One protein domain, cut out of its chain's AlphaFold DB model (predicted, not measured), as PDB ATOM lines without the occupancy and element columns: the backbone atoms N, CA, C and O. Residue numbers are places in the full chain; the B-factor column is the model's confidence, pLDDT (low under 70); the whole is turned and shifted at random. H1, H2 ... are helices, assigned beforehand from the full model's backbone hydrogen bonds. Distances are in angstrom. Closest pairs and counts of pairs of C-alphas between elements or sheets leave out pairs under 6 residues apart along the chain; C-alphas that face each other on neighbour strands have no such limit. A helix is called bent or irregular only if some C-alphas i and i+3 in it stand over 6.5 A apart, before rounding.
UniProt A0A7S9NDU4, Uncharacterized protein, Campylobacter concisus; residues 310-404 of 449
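This is residues 310 to 404 of the 449 residues of an uncharacterized protein of Campylobacter concisus (UniProt A0A7S9NDU4). Look first for one long helix, H1, whose far end packs on a small body of helices while its first residues, 310 to 318, stick out as an arm. In the body, the last part of H1 with H3, H4 and H6 makes a ring of four helices, H1 and H4 each touching both H3 and H6; H5 folds back beside H6, and short H2 sits where H1 turns into H3. You have 95 residues with six named helices, H1 to H6 in chain order, and no named strand: the class is all helix. The whole is compact, with a radius of gyration of the C-alphas of 14.4 A; it spans 51 by 23 by 22 A, and the body without the arm spans 38 by 23 by 20 A.

Find C-alpha 310 at (-31.583, -21.197, 7.114); from there H1, residues 310 to 336, runs 39.7 A to C-alpha 336 at (-43.208, -56.539, -6.606). Next come H2, residues 339 to 342, and H3, residues 345 to 354, 14.2 A long. H4, residues 361 to 372, covers 18.9 A and is neither bent nor irregular, but only just: C-alphas 368 and 371 are 6.1 A apart. H5 is residues 374 to 382. H6, residues 385 to 403, runs 26.5 A to C-alpha 403 at (-37.934, -36.838, -10.273).

Start at H1, which touches H6 with residues 327 to 335 alone; the closest C-alphas, of Leu 334 and Ile 392, are 6.3 A apart. The two run opposite ways at a shallow tilt of 32 degrees, only just short of steep. H1 touches H3 with residues 330 to 334 alone, closest at the C-alphas of Cys 333 and Leu 352, 6.8 A, at a steep tilt of 63 degrees. H3 and H4 form a helical hairpin, closest at the C-alphas of Pro 345 and Leu 367, 5.7 A, with a tilt of 36 degrees, only just steep. H4 touches H6 with residues 362 to 367 alone, the C-alphas of Phe 363 and Thr 402 being closest at 5.7 A. H5 and H6 are also a hairpin, closest at the C-alphas of Phe 379 and Ala 387, 4.8 A, at a shallow tilt of 31 degrees. H2 and H3 touch only at the corner, and only just, with 3 pairs of C-alphas within 8 A; the closest are those of Ser 341 and Leu 347, 5.6 A. H3 and H6 are apart. The helix packing is part aligned, part crossed: leaving out H2 and H3, which touch only at the corner, 3 of the 5 pairs of helices that touch are at a shallow tilt. In H1, H3, H5 and H6 every O i to N i+4 pair is within hydrogen-bond range, in H4 5 of 8; H2 is too short for such a pair.

The C-alphas of Gln 310 and Ile 381, the two farthest apart, are 51.2 A from each other. The printed part has no cut and no long link. The mean pLDDT of the printed part is 72.0; look for values under 70 at residues 310 to 328, 353, 355 to 362 and 400 to 404.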
ATOM      1  N   GLN A 310     -31.186 -20.113   6.220       46.22
ATOM      2  CA  GLN A 310     -31.583 -21.197   7.114       46.22
ATOM      3  C   GLN A 310     -32.990 -21.712   6.787       46.22
ATOM      4  O   GLN A 310     -33.215 -22.918   6.772       46.22
ATOM      5  N   ILE A 311     -33.921 -20.805   6.481       44.94
ATOM      6  CA  ILE A 311     -35.291 -21.140   6.068       44.94
ATOM      7  C   ILE A 311     -35.267 -21.912   4.746       44.94
ATOM      8  O   ILE A 311     -35.912 -22.950   4.613       44.94
ATOM      9  N   TYR A 312     -34.470 -21.446   3.787       48.31
ATOM     10  CA  TYR A 312     -34.258 -22.118   2.513       48.31
ATOM     11  C   TYR A 312     -33.644 -23.516   2.703       48.31
ATOM     12  O   TYR A 312     -34.121 -24.487   2.113       48.31
ATOM     13  N   ASP A 313     -32.644 -23.649   3.575       46.62
ATOM     14  CA  ASP A 313     -31.996 -24.924   3.895       46.62
ATOM     15  C   ASP A 313     -32.916 -25.900   4.642       46.62
ATOM     16  O   ASP A 313     -32.836 -27.113   4.437       46.62
ATOM     17  N   GLU A 314     -33.789 -25.416   5.525       42.38
ATOM     18  CA  GLU A 314     -34.779 -26.239   6.230       42.38
ATOM     19  C   GLU A 314     -35.861 -26.752   5.276       42.38
ATOM     20  O   GLU A 314     -36.171 -27.948   5.285       42.38
ATOM     21  N   ILE A 315     -36.341 -25.891   4.375       43.09
ATOM     22  CA  ILE A 315     -37.226 -26.271   3.270       43.09
ATOM     23  C   ILE A 315     -36.543 -27.343   2.406       43.09
ATOM     24  O   ILE A 315     -37.102 -28.422   2.197       43.09
ATOM     25  N   TRP A 316     -35.289 -27.121   2.006       44.97
ATOM     26  CA  TRP A 316     -34.491 -28.079   1.235       44.97
ATOM     27  C   TRP A 316     -34.308 -29.430   1.955       44.97
ATOM     28  O   TRP A 316     -34.437 -30.501   1.351       44.97
ATOM     29  N   LYS A 317     -34.067 -29.426   3.274       42.94
ATOM     30  CA  LYS A 317     -33.932 -30.648   4.095       42.94
ATOM     31  C   LYS A 317     -35.235 -31.449   4.174       42.94
ATOM     32  O   LYS A 317     -35.186 -32.685   4.160       42.94
ATOM     33  N   ILE A 318     -36.388 -30.786   4.242       39.44
ATOM     34  CA  ILE A 318     -37.705 -31.442   4.218       39.44
ATOM     35  C   ILE A 318     -37.963 -32.066   2.839       39.44
ATOM     36  O   ILE A 318     -38.398 -33.218   2.753       39.44
ATOM     37  N   GLU A 319     -37.603 -31.378   1.751       44.53
ATOM     38  CA  GLU A 319     -37.735 -31.911   0.392       44.53
ATOM     39  C   GLU A 319     -36.930 -33.199   0.175       44.53
ATOM     40  O   GLU A 319     -37.448 -34.160  -0.404       44.53
ATOM     41  N   GLN A 320     -35.698 -33.244   0.686       43.47
ATOM     42  CA  GLN A 320     -34.822 -34.416   0.620       43.47
ATOM     43  C   GLN A 320     -35.364 -35.599   1.442       43.47
ATOM     44  O   GLN A 320     -35.246 -36.753   1.022       43.47
ATOM     45  N   LYS A 321     -36.008 -35.346   2.591       40.31
ATOM     46  CA  LYS A 321     -36.657 -36.397   3.400       40.31
ATOM     47  C   LYS A 321     -37.891 -36.988   2.708       40.31
ATOM     48  O   LYS A 321     -38.028 -38.209   2.668       40.31
ATOM     49  N   VAL A 322     -38.745 -36.158   2.100       42.47
ATOM     50  CA  VAL A 322     -39.930 -36.621   1.349       42.47
ATOM     51  C   VAL A 322     -39.528 -37.426   0.105       42.47
ATOM     52  O   VAL A 322     -40.139 -38.458  -0.182       42.47
ATOM     53  N   LEU A 323     -38.469 -37.016  -0.603       45.34
ATOM     54  CA  LEU A 323     -37.916 -37.773  -1.732       45.34
ATOM     55  C   LEU A 323     -37.336 -39.124  -1.297       45.34
ATOM     56  O   LEU A 323     -37.599 -40.122  -1.958       45.34
ATOM     57  N   LYS A 324     -36.630 -39.201  -0.161       47.47
ATOM     58  CA  LYS A 324     -36.120 -40.477   0.382       47.47
ATOM     59  C   LYS A 324     -37.235 -41.473   0.732       47.47
ATOM     60  O   LYS A 324     -37.107 -42.662   0.428       47.47
ATOM     61  N   ILE A 325     -38.333 -41.000   1.330       44.59
ATOM     62  CA  ILE A 325     -39.500 -41.837   1.667       44.59
ATOM     63  C   ILE A 325     -40.171 -42.362   0.386       44.59
ATOM     64  O   ILE A 325     -40.400 -43.565   0.262       44.59
ATOM     65  N   LYS A 326     -40.396 -41.497  -0.612       53.28
ATOM     66  CA  LYS A 326     -40.988 -41.895  -1.903       53.28
ATOM     67  C   LYS A 326     -40.066 -42.798  -2.732       53.28
ATOM     68  O   LYS A 326     -40.536 -43.746  -3.350       53.28
ATOM     69  N   ALA A 327     -38.753 -42.586  -2.686       61.44
ATOM     70  CA  ALA A 327     -37.775 -43.404  -3.400       61.44
ATOM     71  C   ALA A 327     -37.722 -44.855  -2.882       61.44
ATOM     72  O   ALA A 327     -37.577 -45.805  -3.653       61.44
ATOM     73  N   THR A 328     -37.919 -45.053  -1.578       68.25
ATOM     74  CA  THR A 328     -37.980 -46.401  -0.996       68.25
ATOM     75  C   THR A 328     -39.240 -47.149  -1.451       68.25
ATOM     76  O   THR A 328     -39.171 -48.339  -1.766       68.25
ATOM     77  N   LEU A 329     -40.373 -46.444  -1.570       72.31
ATOM     78  CA  LEU A 329     -41.614 -46.994  -2.126       72.31
ATOM     79  C   LEU A 329     -41.463 -47.382  -3.604       72.31
ATOM     80  O   LEU A 329     -41.928 -48.448  -3.993       72.31
ATOM     81  N   VAL A 330     -40.729 -46.597  -4.399       77.56
ATOM     82  CA  VAL A 330     -40.450 -46.910  -5.815       77.56
ATOM     83  C   VAL A 330     -39.692 -48.227  -5.949       77.56
ATOM     84  O   VAL A 330     -40.143 -49.116  -6.668       77.56
ATOM     85  N   LYS A 331     -38.578 -48.416  -5.222       85.25
ATOM     86  CA  LYS A 331     -37.846 -49.699  -5.265       85.25
ATOM     87  C   LYS A 331     -38.710 -50.871  -4.814       85.25
ATOM     88  O   LYS A 331     -38.583 -51.962  -5.367       85.25
ATOM     89  N   LYS A 332     -39.567 -50.667  -3.810       86.69
ATOM     90  CA  LYS A 332     -40.487 -51.703  -3.328       86.69
ATOM     91  C   LYS A 332     -41.504 -52.081  -4.410       86.69
ATOM     92  O   LYS A 332     -41.627 -53.267  -4.698       86.69
ATOM     93  N   CYS A 333     -42.134 -51.092  -5.044       85.81
ATOM     94  CA  CYS A 333     -43.076 -51.282  -6.146       85.81
ATOM     95  C   CYS A 333     -42.423 -52.010  -7.329       85.81
ATOM     96  O   CYS A 333     -42.985 -52.967  -7.847       85.81
ATOM     97  N   LEU A 334     -41.213 -51.618  -7.740       88.94
ATOM     98  CA  LEU A 334     -40.509 -52.278  -8.848       88.94
ATOM     99  C   LEU A 334     -40.187 -53.746  -8.533       88.94
ATOM    100  O   LEU A 334     -40.314 -54.612  -9.393       88.94
ATOM    101  N   ARG A 335     -39.811 -54.053  -7.286       90.44
ATOM    102  CA  ARG A 335     -39.525 -55.430  -6.859       90.44
ATOM    103  C   ARG A 335     -40.759 -56.329  -6.866       90.44
ATOM    104  O   ARG A 335     -40.591 -57.522  -7.113       90.44
ATOM    105  N   SER A 336     -41.949 -55.783  -6.607       89.06
ATOM    106  CA  SER A 336     -43.208 -56.539  -6.606       89.06
ATOM    107  C   SER A 336     -43.785 -56.800  -7.998       89.06
ATOM    108  O   SER A 336     -44.682 -57.628  -8.121       89.06
ATOM    109  N   LEU A 337     -43.286 -56.140  -9.050       89.88
ATOM    110  CA  LEU A 337     -43.746 -56.382 -10.420       89.88
ATOM    111  C   LEU A 337     -43.295 -57.749 -10.939       89.88
ATOM    112  O   LEU A 337     -42.135 -58.128 -10.781       89.88
ATOM    113  N   GLY A 338     -44.180 -58.469 -11.627       89.88
ATOM    114  CA  GLY A 338     -43.795 -59.662 -12.385       89.88
ATOM    115  C   GLY A 338     -42.832 -59.326 -13.530       89.88
ATOM    116  O   GLY A 338     -42.730 -58.174 -13.946       89.88
ATOM    117  N   ASP A 339     -42.119 -60.325 -14.056       89.38
ATOM    118  CA  ASP A 339     -41.116 -60.118 -15.115       89.38
ATOM    119  C   ASP A 339     -41.705 -59.472 -16.378       89.38
ATOM    120  O   ASP A 339     -41.089 -58.583 -16.957       89.38
ATOM    121  N   SER A 340     -42.915 -59.873 -16.782       86.75
ATOM    122  CA  SER A 340     -43.617 -59.280 -17.926       86.75
ATOM    123  C   SER A 340     -43.957 -57.809 -17.694       86.75
ATOM    124  O   SER A 340     -43.766 -56.988 -18.583       86.75
ATOM    125  N   SER A 341     -44.409 -57.461 -16.488       89.31
ATOM    126  CA  SER A 341     -44.709 -56.080 -16.111       89.31
ATOM    127  C   SER A 341     -43.450 -55.226 -16.012       89.31
ATOM    128  O   SER A 341     -43.496 -54.055 -16.360       89.31
ATOM    129  N   LEU A 342     -42.321 -55.796 -15.580       88.75
ATOM    130  CA  LEU A 342     -41.036 -55.097 -15.488       88.75
ATOM    131  C   LEU A 342     -40.397 -54.831 -16.867       88.75
ATOM    132  O   LEU A 342     -39.538 -53.965 -16.995       88.75
ATOM    133  N   LEU A 343     -40.820 -55.561 -17.900       88.62
ATOM    134  CA  LEU A 343     -40.444 -55.327 -19.297       88.62
ATOM    135  C   LEU A 343     -41.443 -54.412 -20.029       88.62
ATOM    136  O   LEU A 343     -41.265 -54.108 -21.202       88.62
ATOM    137  N   ASP A 344     -42.503 -53.942 -19.373       90.12
ATOM    138  CA  ASP A 344     -43.480 -53.058 -20.002       90.12
ATOM    139  C   ASP A 344     -43.456 -51.667 -19.349       90.12
ATOM    140  O   ASP A 344     -43.986 -51.483 -18.248       90.12
ATOM    141  N   PRO A 345     -42.874 -50.656 -20.026       87.38
ATOM    142  CA  PRO A 345     -42.857 -49.279 -19.546       87.38
ATOM    143  C   PRO A 345     -44.239 -48.720 -19.185       87.38
ATOM    144  O   PRO A 345     -44.355 -47.932 -18.245       87.38
ATOM    145  N   GLU A 346     -45.296 -49.121 -19.898       88.56
ATOM    146  CA  GLU A 346     -46.653 -48.650 -19.617       88.56
ATOM    147  C   GLU A 346     -47.166 -49.240 -18.299       88.56
ATOM    148  O   GLU A 346     -47.728 -48.516 -17.472       88.56
ATOM    149  N   LEU A 347     -46.915 -50.531 -18.065       89.81
ATOM    150  CA  LEU A 347     -47.305 -51.206 -16.827       89.81
ATOM    151  C   LEU A 347     -46.487 -50.728 -15.628       89.81
ATOM    152  O   LEU A 347     -47.062 -50.548 -14.556       89.81
ATOM    153  N   ILE A 348     -45.190 -50.452 -15.790       85.75
ATOM    154  CA  ILE A 348     -44.370 -49.828 -14.738       85.75
ATOM    155  C   ILE A 348     -44.937 -48.454 -14.376       85.75
ATOM    156  O   ILE A 348     -45.162 -48.163 -13.201       85.75
ATOM    157  N   TYR A 349     -45.192 -47.608 -15.378       81.81
ATOM    158  CA  TYR A 349     -45.714 -46.260 -15.161       81.81
ATOM    159  C   TYR A 349     -47.082 -46.281 -14.468       81.81
ATOM    160  O   TYR A 349     -47.318 -45.508 -13.537       81.81
ATOM    161  N   LYS A 350     -47.970 -47.186 -14.893       82.06
ATOM    162  CA  LYS A 350     -49.282 -47.381 -14.275       82.06
ATOM    163  C   LYS A 350     -49.169 -47.892 -12.836       82.06
ATOM    164  O   LYS A 350     -49.791 -47.319 -11.955       82.06
ATOM    165  N   SER A 351     -48.316 -48.883 -12.581       79.00
ATOM    166  CA  SER A 351     -48.146 -49.463 -11.240       79.00
ATOM    167  C   SER A 351     -47.636 -48.441 -10.223       79.00
ATOM    168  O   SER A 351     -48.111 -48.402  -9.094       79.00
ATOM    169  N   LEU A 352     -46.718 -47.556 -10.631       74.00
ATOM    170  CA  LEU A 352     -46.280 -46.450  -9.776       74.00
ATOM    171  C   LEU A 352     -47.439 -45.486  -9.473       74.00
ATOM    172  O   LEU A 352     -47.607 -45.080  -8.326       74.00
ATOM    173  N   LYS A 353     -48.274 -45.150 -10.465       69.56
ATOM    174  CA  LYS A 353     -49.457 -44.303 -10.236       69.56
ATOM    175  C   LYS A 353     -50.477 -44.941  -9.298       69.56
ATOM    176  O   LYS A 353     -50.985 -44.242  -8.426       69.56
ATOM    177  N   ASP A 354     -50.757 -46.228  -9.477       73.12
ATOM    178  CA  ASP A 354     -51.740 -46.974  -8.684       73.12
ATOM    179  C   ASP A 354     -51.308 -47.063  -7.201       73.12
ATOM    180  O   ASP A 354     -52.144 -46.982  -6.305       73.12
ATOM    181  N   GLU A 355     -49.999 -47.095  -6.927       69.75
ATOM    182  CA  GLU A 355     -49.400 -47.004  -5.581       69.75
ATOM    183  C   GLU A 355     -49.318 -45.561  -5.029       69.75
ATOM    184  O   GLU A 355     -48.614 -45.287  -4.053       69.75
ATOM    185  N   ASN A 356     -50.010 -44.598  -5.654       52.41
ATOM    186  CA  ASN A 356     -49.941 -43.164  -5.342       52.41
ATOM    187  C   ASN A 356     -48.512 -42.578  -5.397       52.41
ATOM    188  O   ASN A 356     -48.209 -41.554  -4.770       52.41
ATOM    189  N   ILE A 357     -47.611 -43.197  -6.165       62.09
ATOM    190  CA  ILE A 357     -46.264 -42.687  -6.411       62.09
ATOM    191  C   ILE A 357     -46.331 -41.710  -7.588       62.09
ATOM    192  O   ILE A 357     -46.792 -42.019  -8.686       62.09
ATOM    193  N   PHE A 358     -45.844 -40.491  -7.363       54.44
ATOM    194  CA  PHE A 358     -45.807 -39.457  -8.395       54.44
ATOM    195  C   PHE A 358     -44.909 -39.881  -9.570       54.44
ATOM    196  O   PHE A 358     -43.768 -40.282  -9.344       54.44
ATOM    197  N   ALA A 359     -45.413 -39.770 -10.805       56.47
ATOM    198  CA  ALA A 359     -44.716 -40.193 -12.021       56.47
ATOM    199  C   ALA A 359     -44.877 -39.172 -13.169       56.47
ATOM    200  O   ALA A 359     -45.971 -38.977 -13.710       56.47
ATOM    201  N   LEU A 360     -43.779 -38.536 -13.583       52.50
ATOM    202  CA  LEU A 360     -43.737 -37.536 -14.654       52.50
ATOM    203  C   LEU A 360     -43.888 -38.163 -16.049       52.50
ATOM    204  O   LEU A 360     -43.364 -39.238 -16.331       52.50
ATOM    205  N   ASN A 361     -44.508 -37.440 -16.989       63.31
ATOM    206  CA  ASN A 361     -44.577 -37.876 -18.395       63.31
ATOM    207  C   ASN A 361     -43.187 -37.993 -19.045       63.31
ATOM    208  O   ASN A 361     -42.989 -38.815 -19.936       63.31
ATOM    209  N   LYS A 362     -42.210 -37.201 -18.583       67.25
ATOM    210  CA  LYS A 362     -40.810 -37.318 -19.014       67.25
ATOM    211  C   LYS A 362     -40.210 -38.669 -18.611       67.25
ATOM    212  O   LYS A 362     -39.570 -39.297 -19.440       67.25
ATOM    213  N   PHE A 363     -40.489 -39.141 -17.393       74.44
ATOM    214  CA  PHE A 363     -40.084 -40.476 -16.950       74.44
ATOM    215  C   PHE A 363     -40.690 -41.564 -17.828       74.44
ATOM    216  O   PHE A 363     -39.962 -42.419 -18.311       74.44
ATOM    217  N   LYS A 364     -41.990 -41.478 -18.137       79.25
ATOM    218  CA  LYS A 364     -42.646 -42.403 -19.073       79.25
ATOM    219  C   LYS A 364     -41.944 -42.451 -20.437       79.25
ATOM    220  O   LYS A 364     -41.802 -43.519 -21.022       79.25
ATOM    221  N   LYS A 365     -41.520 -41.292 -20.948       78.12
ATOM    222  CA  LYS A 365     -40.816 -41.190 -22.227       78.12
ATOM    223  C   LYS A 365     -39.442 -41.860 -22.169       78.12
ATOM    224  O   LYS A 365     -39.176 -42.706 -23.007       78.12
ATOM    225  N   GLU A 366     -38.623 -41.534 -21.172       78.12
ATOM    226  CA  GLU A 366     -37.284 -42.128 -21.039       78.12
ATOM    227  C   GLU A 366     -37.343 -43.630 -20.706       78.12
ATOM    228  O   GLU A 366     -36.492 -44.402 -21.132       78.12
ATOM    229  N   LEU A 367     -38.397 -44.079 -20.020       82.00
ATOM    230  CA  LEU A 367     -38.627 -45.494 -19.742       82.00
ATOM    231  C   LEU A 367     -38.893 -46.305 -21.023       82.00
ATOM    232  O   LEU A 367     -38.531 -47.476 -21.092       82.00
ATOM    233  N   ASN A 368     -39.489 -45.691 -22.052       85.00
ATOM    234  CA  ASN A 368     -39.638 -46.329 -23.364       85.00
ATOM    235  C   ASN A 368     -38.296 -46.487 -24.090       85.00
ATOM    236  O   ASN A 368     -38.123 -47.454 -24.833       85.00
ATOM    237  N   ASP A 369     -37.352 -45.574 -23.854       84.38
ATOM    238  CA  ASP A 369     -36.023 -45.600 -24.470       84.38
ATOM    239  C   ASP A 369     -35.104 -46.647 -23.810       84.38
ATOM    240  O   ASP A 369     -34.243 -47.217 -24.486       84.38
ATOM    241  N   LEU A 370     -35.364 -46.990 -22.538       79.25
ATOM    242  CA  LEU A 370     -34.658 -48.026 -21.763       79.25
ATOM    243  C   LEU A 370     -34.653 -49.402 -22.456       79.25
ATOM    244  O   LEU A 370     -33.756 -50.210 -22.225       79.25
ATOM    245  N   LYS A 371     -35.606 -49.679 -23.360       77.88
ATOM    246  CA  LYS A 371     -35.641 -50.925 -24.154       77.88
ATOM    247  C   LYS A 371     -34.370 -51.153 -24.976       77.88
ATOM    248  O   LYS A 371     -34.038 -52.284 -25.328       77.88
ATOM    249  N   ASN A 372     -33.654 -50.077 -25.296       77.75
ATOM    250  CA  ASN A 372     -32.415 -50.144 -26.058       77.75
ATOM    251  C   ASN A 372     -31.184 -50.441 -25.189       77.75
ATOM    252  O   ASN A 372     -30.149 -50.830 -25.747       77.75
ATOM    253  N   ASP A 373     -31.303 -50.323 -23.865       77.31
ATOM    254  CA  ASP A 373     -30.197 -50.479 -22.929       77.31
ATOM    255  C   ASP A 373     -29.816 -51.940 -22.687       77.31
ATOM    256  O   ASP A 373     -30.580 -52.895 -22.872       77.31
ATOM    257  N   LEU A 374     -28.560 -52.116 -22.277       75.06
ATOM    258  CA  LEU A 374     -27.944 -53.426 -22.100       75.06
ATOM    259  C   LEU A 374     -28.599 -54.228 -20.965       75.06
ATOM    260  O   LEU A 374     -28.700 -55.449 -21.069       75.06
ATOM    261  N   SER A 375     -29.024 -53.566 -19.886       76.25
ATOM    262  CA  SER A 375     -29.682 -54.196 -18.733       76.25
ATOM    263  C   SER A 375     -31.052 -54.755 -19.101       76.25
ATOM    264  O   SER A 375     -31.350 -55.900 -18.768       76.25
ATOM    265  N   TYR A 376     -31.831 -53.998 -19.873       83.44
ATOM    266  CA  TYR A 376     -33.122 -54.426 -20.398       83.44
ATOM    267  C   TYR A 376     -32.976 -55.656 -21.306       83.44
ATOM    268  O   TYR A 376     -33.596 -56.689 -21.053       83.44
ATOM    269  N   LYS A 377     -32.072 -55.598 -22.294       82.69
ATOM    270  CA  LYS A 377     -31.789 -56.724 -23.207       82.69
ATOM    271  C   LYS A 377     -31.295 -57.966 -22.469       82.69
ATOM    272  O   LYS A 377     -31.714 -59.081 -22.763       82.69
ATOM    273  N   LYS A 378     -30.404 -57.793 -21.487       80.81
ATOM    274  CA  LYS A 378     -29.904 -58.909 -20.670       80.81
ATOM    275  C   LYS A 378     -31.002 -59.536 -19.820       80.81
ATOM    276  O   LYS A 378     -31.023 -60.756 -19.695       80.81
ATOM    277  N   PHE A 379     -31.898 -58.736 -19.244       86.06
ATOM    278  CA  PHE A 379     -33.008 -59.262 -18.458       86.06
ATOM    279  C   PHE A 379     -34.021 -60.016 -19.323       86.06
ATOM    280  O   PHE A 379     -34.450 -61.101 -18.937       86.06
ATOM    281  N   GLU A 380     -34.329 -59.499 -20.513       86.00
ATOM    282  CA  GLU A 380     -35.190 -60.172 -21.490       86.00
ATOM    283  C   GLU A 380     -34.649 -61.559 -21.882       86.00
ATOM    284  O   GLU A 380     -35.418 -62.518 -21.952       86.00
ATOM    285  N   ILE A 381     -33.327 -61.675 -22.064       83.12
ATOM    286  CA  ILE A 381     -32.659 -62.914 -22.488       83.12
ATOM    287  C   ILE A 381     -32.467 -63.904 -21.329       83.12
ATOM    288  O   ILE A 381     -32.798 -65.077 -21.475       83.12
ATOM    289  N   ASN A 382     -31.920 -63.459 -20.193       76.94
ATOM    290  CA  ASN A 382     -31.416 -64.371 -19.159       76.94
ATOM    291  C   ASN A 382     -32.272 -64.471 -17.894       76.94
ATOM    292  O   ASN A 382     -31.979 -65.348 -17.090       76.94
ATOM    293  N   LYS A 383     -33.307 -63.630 -17.708       79.12
ATOM    294  CA  LYS A 383     -34.294 -63.636 -16.592       79.12
ATOM    295  C   LYS A 383     -33.774 -64.048 -15.201       79.12
ATOM    296  O   LYS A 383     -34.529 -64.522 -14.355       79.12
ATOM    297  N   ASP A 384     -32.486 -63.865 -14.939       84.94
ATOM    298  CA  ASP A 384     -31.858 -64.280 -13.698       84.94
ATOM    299  C   ASP A 384     -31.955 -63.162 -12.653       84.94
ATOM    300  O   ASP A 384     -32.286 -62.004 -12.940       84.94
ATOM    301  N   ARG A 385     -31.661 -63.514 -11.399       83.12
ATOM    302  CA  ARG A 385     -31.761 -62.585 -10.268       83.12
ATOM    303  C   ARG A 385     -30.865 -61.351 -10.432       83.12
ATOM    304  O   ARG A 385     -31.239 -60.280  -9.953       83.12
ATOM    305  N   TYR A 386     -29.705 -61.483 -11.073       81.50
ATOM    306  CA  TYR A 386     -28.751 -60.390 -11.250       81.50
ATOM    307  C   TYR A 386     -29.202 -59.439 -12.358       81.50
ATOM    308  O   TYR A 386     -29.246 -58.231 -12.134       81.50
ATOM    309  N   ALA A 387     -29.630 -59.973 -13.503       78.94
ATOM    310  CA  ALA A 387     -30.183 -59.192 -14.603       78.94
ATOM    311  C   ALA A 387     -31.455 -58.440 -14.176       78.94
ATOM    312  O   ALA A 387     -31.617 -57.262 -14.497       78.94
ATOM    313  N   ARG A 388     -32.311 -59.080 -13.363       87.12
ATOM    314  CA  ARG A 388     -33.493 -58.439 -12.767       87.12
ATOM    315  C   ARG A 388     -33.114 -57.276 -11.858       87.12
ATOM    316  O   ARG A 388     -33.716 -56.208 -11.934       87.12
ATOM    317  N   GLN A 389     -32.130 -57.479 -10.981       84.06
ATOM    318  CA  GLN A 389     -31.703 -56.450 -10.037       84.06
ATOM    319  C   GLN A 389     -31.088 -55.246 -10.761       84.06
ATOM    320  O   GLN A 389     -31.409 -54.116 -10.402       84.06
ATOM    321  N   TRP A 390     -30.287 -55.479 -11.805       85.06
ATOM    322  CA  TRP A 390     -29.735 -54.411 -12.644       85.06
ATOM    323  C   TRP A 390     -30.828 -53.589 -13.319       85.06
ATOM    324  O   TRP A 390     -30.807 -52.368 -13.220       85.06
ATOM    325  N   LEU A 391     -31.827 -54.241 -13.922       82.75
ATOM    326  CA  LEU A 391     -32.939 -53.526 -14.544       82.75
ATOM    327  C   LEU A 391     -33.738 -52.695 -13.522       82.75
ATOM    328  O   LEU A 391     -34.079 -51.548 -13.793       82.75
ATOM    329  N   ILE A 392     -34.007 -53.240 -12.330       85.50
ATOM    330  CA  ILE A 392     -34.688 -52.496 -11.255       85.50
ATOM    331  C   ILE A 392     -33.874 -51.272 -10.829       85.50
ATOM    332  O   ILE A 392     -34.452 -50.206 -10.607       85.50
ATOM    333  N   ASP A 393     -32.558 -51.417 -10.677       79.62
ATOM    334  CA  ASP A 393     -31.693 -50.317 -10.261       79.62
ATOM    335  C   ASP A 393     -31.565 -49.240 -11.348       79.62
ATOM    336  O   ASP A 393     -31.585 -48.060 -11.000       79.62
ATOM    337  N   ASP A 394     -31.559 -49.611 -12.630       77.88
ATOM    338  CA  ASP A 394     -31.572 -48.664 -13.751       77.88
ATOM    339  C   ASP A 394     -32.908 -47.916 -13.852       77.88
ATOM    340  O   ASP A 394     -32.919 -46.687 -13.932       77.88
ATOM    341  N   ILE A 395     -34.051 -48.611 -13.749       82.00
ATOM    342  CA  ILE A 395     -35.379 -47.970 -13.722       82.00
ATOM    343  C   ILE A 395     -35.501 -47.038 -12.510       82.00
ATOM    344  O   ILE A 395     -36.040 -45.934 -12.611       82.00
ATOM    345  N   TYR A 396     -34.994 -47.457 -11.350       81.81
ATOM    346  CA  TYR A 396     -34.968 -46.625 -10.154       81.81
ATOM    347  C   TYR A 396     -34.047 -45.409 -10.314       81.81
ATOM    348  O   TYR A 396     -34.421 -44.304  -9.925       81.81
ATOM    349  N   GLY A 397     -32.860 -45.590 -10.895       71.06
ATOM    350  CA  GLY A 397     -31.930 -44.511 -11.210       71.06
ATOM    351  C   GLY A 397     -32.547 -43.504 -12.177       71.06
ATOM    352  O   GLY A 397     -32.451 -42.302 -11.948       71.06
ATOM    353  N   LEU A 398     -33.277 -43.988 -13.181       74.12
ATOM    354  CA  LEU A 398     -34.047 -43.176 -14.115       74.12
ATOM    355  C   LEU A 398     -35.181 -42.422 -13.413       74.12
ATOM    356  O   LEU A 398     -35.376 -41.226 -13.641       74.12
ATOM    357  N   TYR A 399     -35.912 -43.092 -12.520       71.12
ATOM    358  CA  TYR A 399     -36.943 -42.463 -11.701       71.12
ATOM    359  C   TYR A 399     -36.335 -41.338 -10.861       71.12
ATOM    360  O   TYR A 399     -36.845 -40.222 -10.872       71.12
ATOM    361  N   LEU A 400     -35.202 -41.574 -10.201       63.72
ATOM    362  CA  LEU A 400     -34.487 -40.516  -9.502       63.72
ATOM    363  C   LEU A 400     -34.036 -39.419 -10.467       63.72
ATOM    364  O   LEU A 400     -34.335 -38.269 -10.208       63.72
ATOM    365  N   ALA A 401     -33.386 -39.699 -11.589       59.81
ATOM    366  CA  ALA A 401     -32.903 -38.658 -12.504       59.81
ATOM    367  C   ALA A 401     -34.031 -37.760 -13.048       59.81
ATOM    368  O   ALA A 401     -33.843 -36.562 -13.258       59.81
ATOM    369  N   THR A 402     -35.219 -38.332 -13.237       61.62
ATOM    370  CA  THR A 402     -36.397 -37.623 -13.745       61.62
ATOM    371  C   THR A 402     -37.196 -36.905 -12.657       61.62
ATOM    372  O   THR A 402     -37.832 -35.903 -12.975       61.62
ATOM    373  N   HIS A 403     -37.151 -37.373 -11.403       60.47
ATOM    374  CA  HIS A 403     -37.934 -36.838 -10.273       60.47
ATOM    375  C   HIS A 403     -37.097 -36.161  -9.176       60.47
ATOM    376  O   HIS A 403     -37.654 -35.551  -8.261       60.47
ATOM    377  N   THR A 404     -35.770 -36.259  -9.239       50.88
ATOM    378  CA  THR A 404     -34.849 -35.478  -8.409       50.88
ATOM    379  C   THR A 404     -34.957 -34.031  -8.870       50.88
ATOM    380  O   THR A 404     -34.938 -33.776 -10.077       50.88
TER     381      THR A 404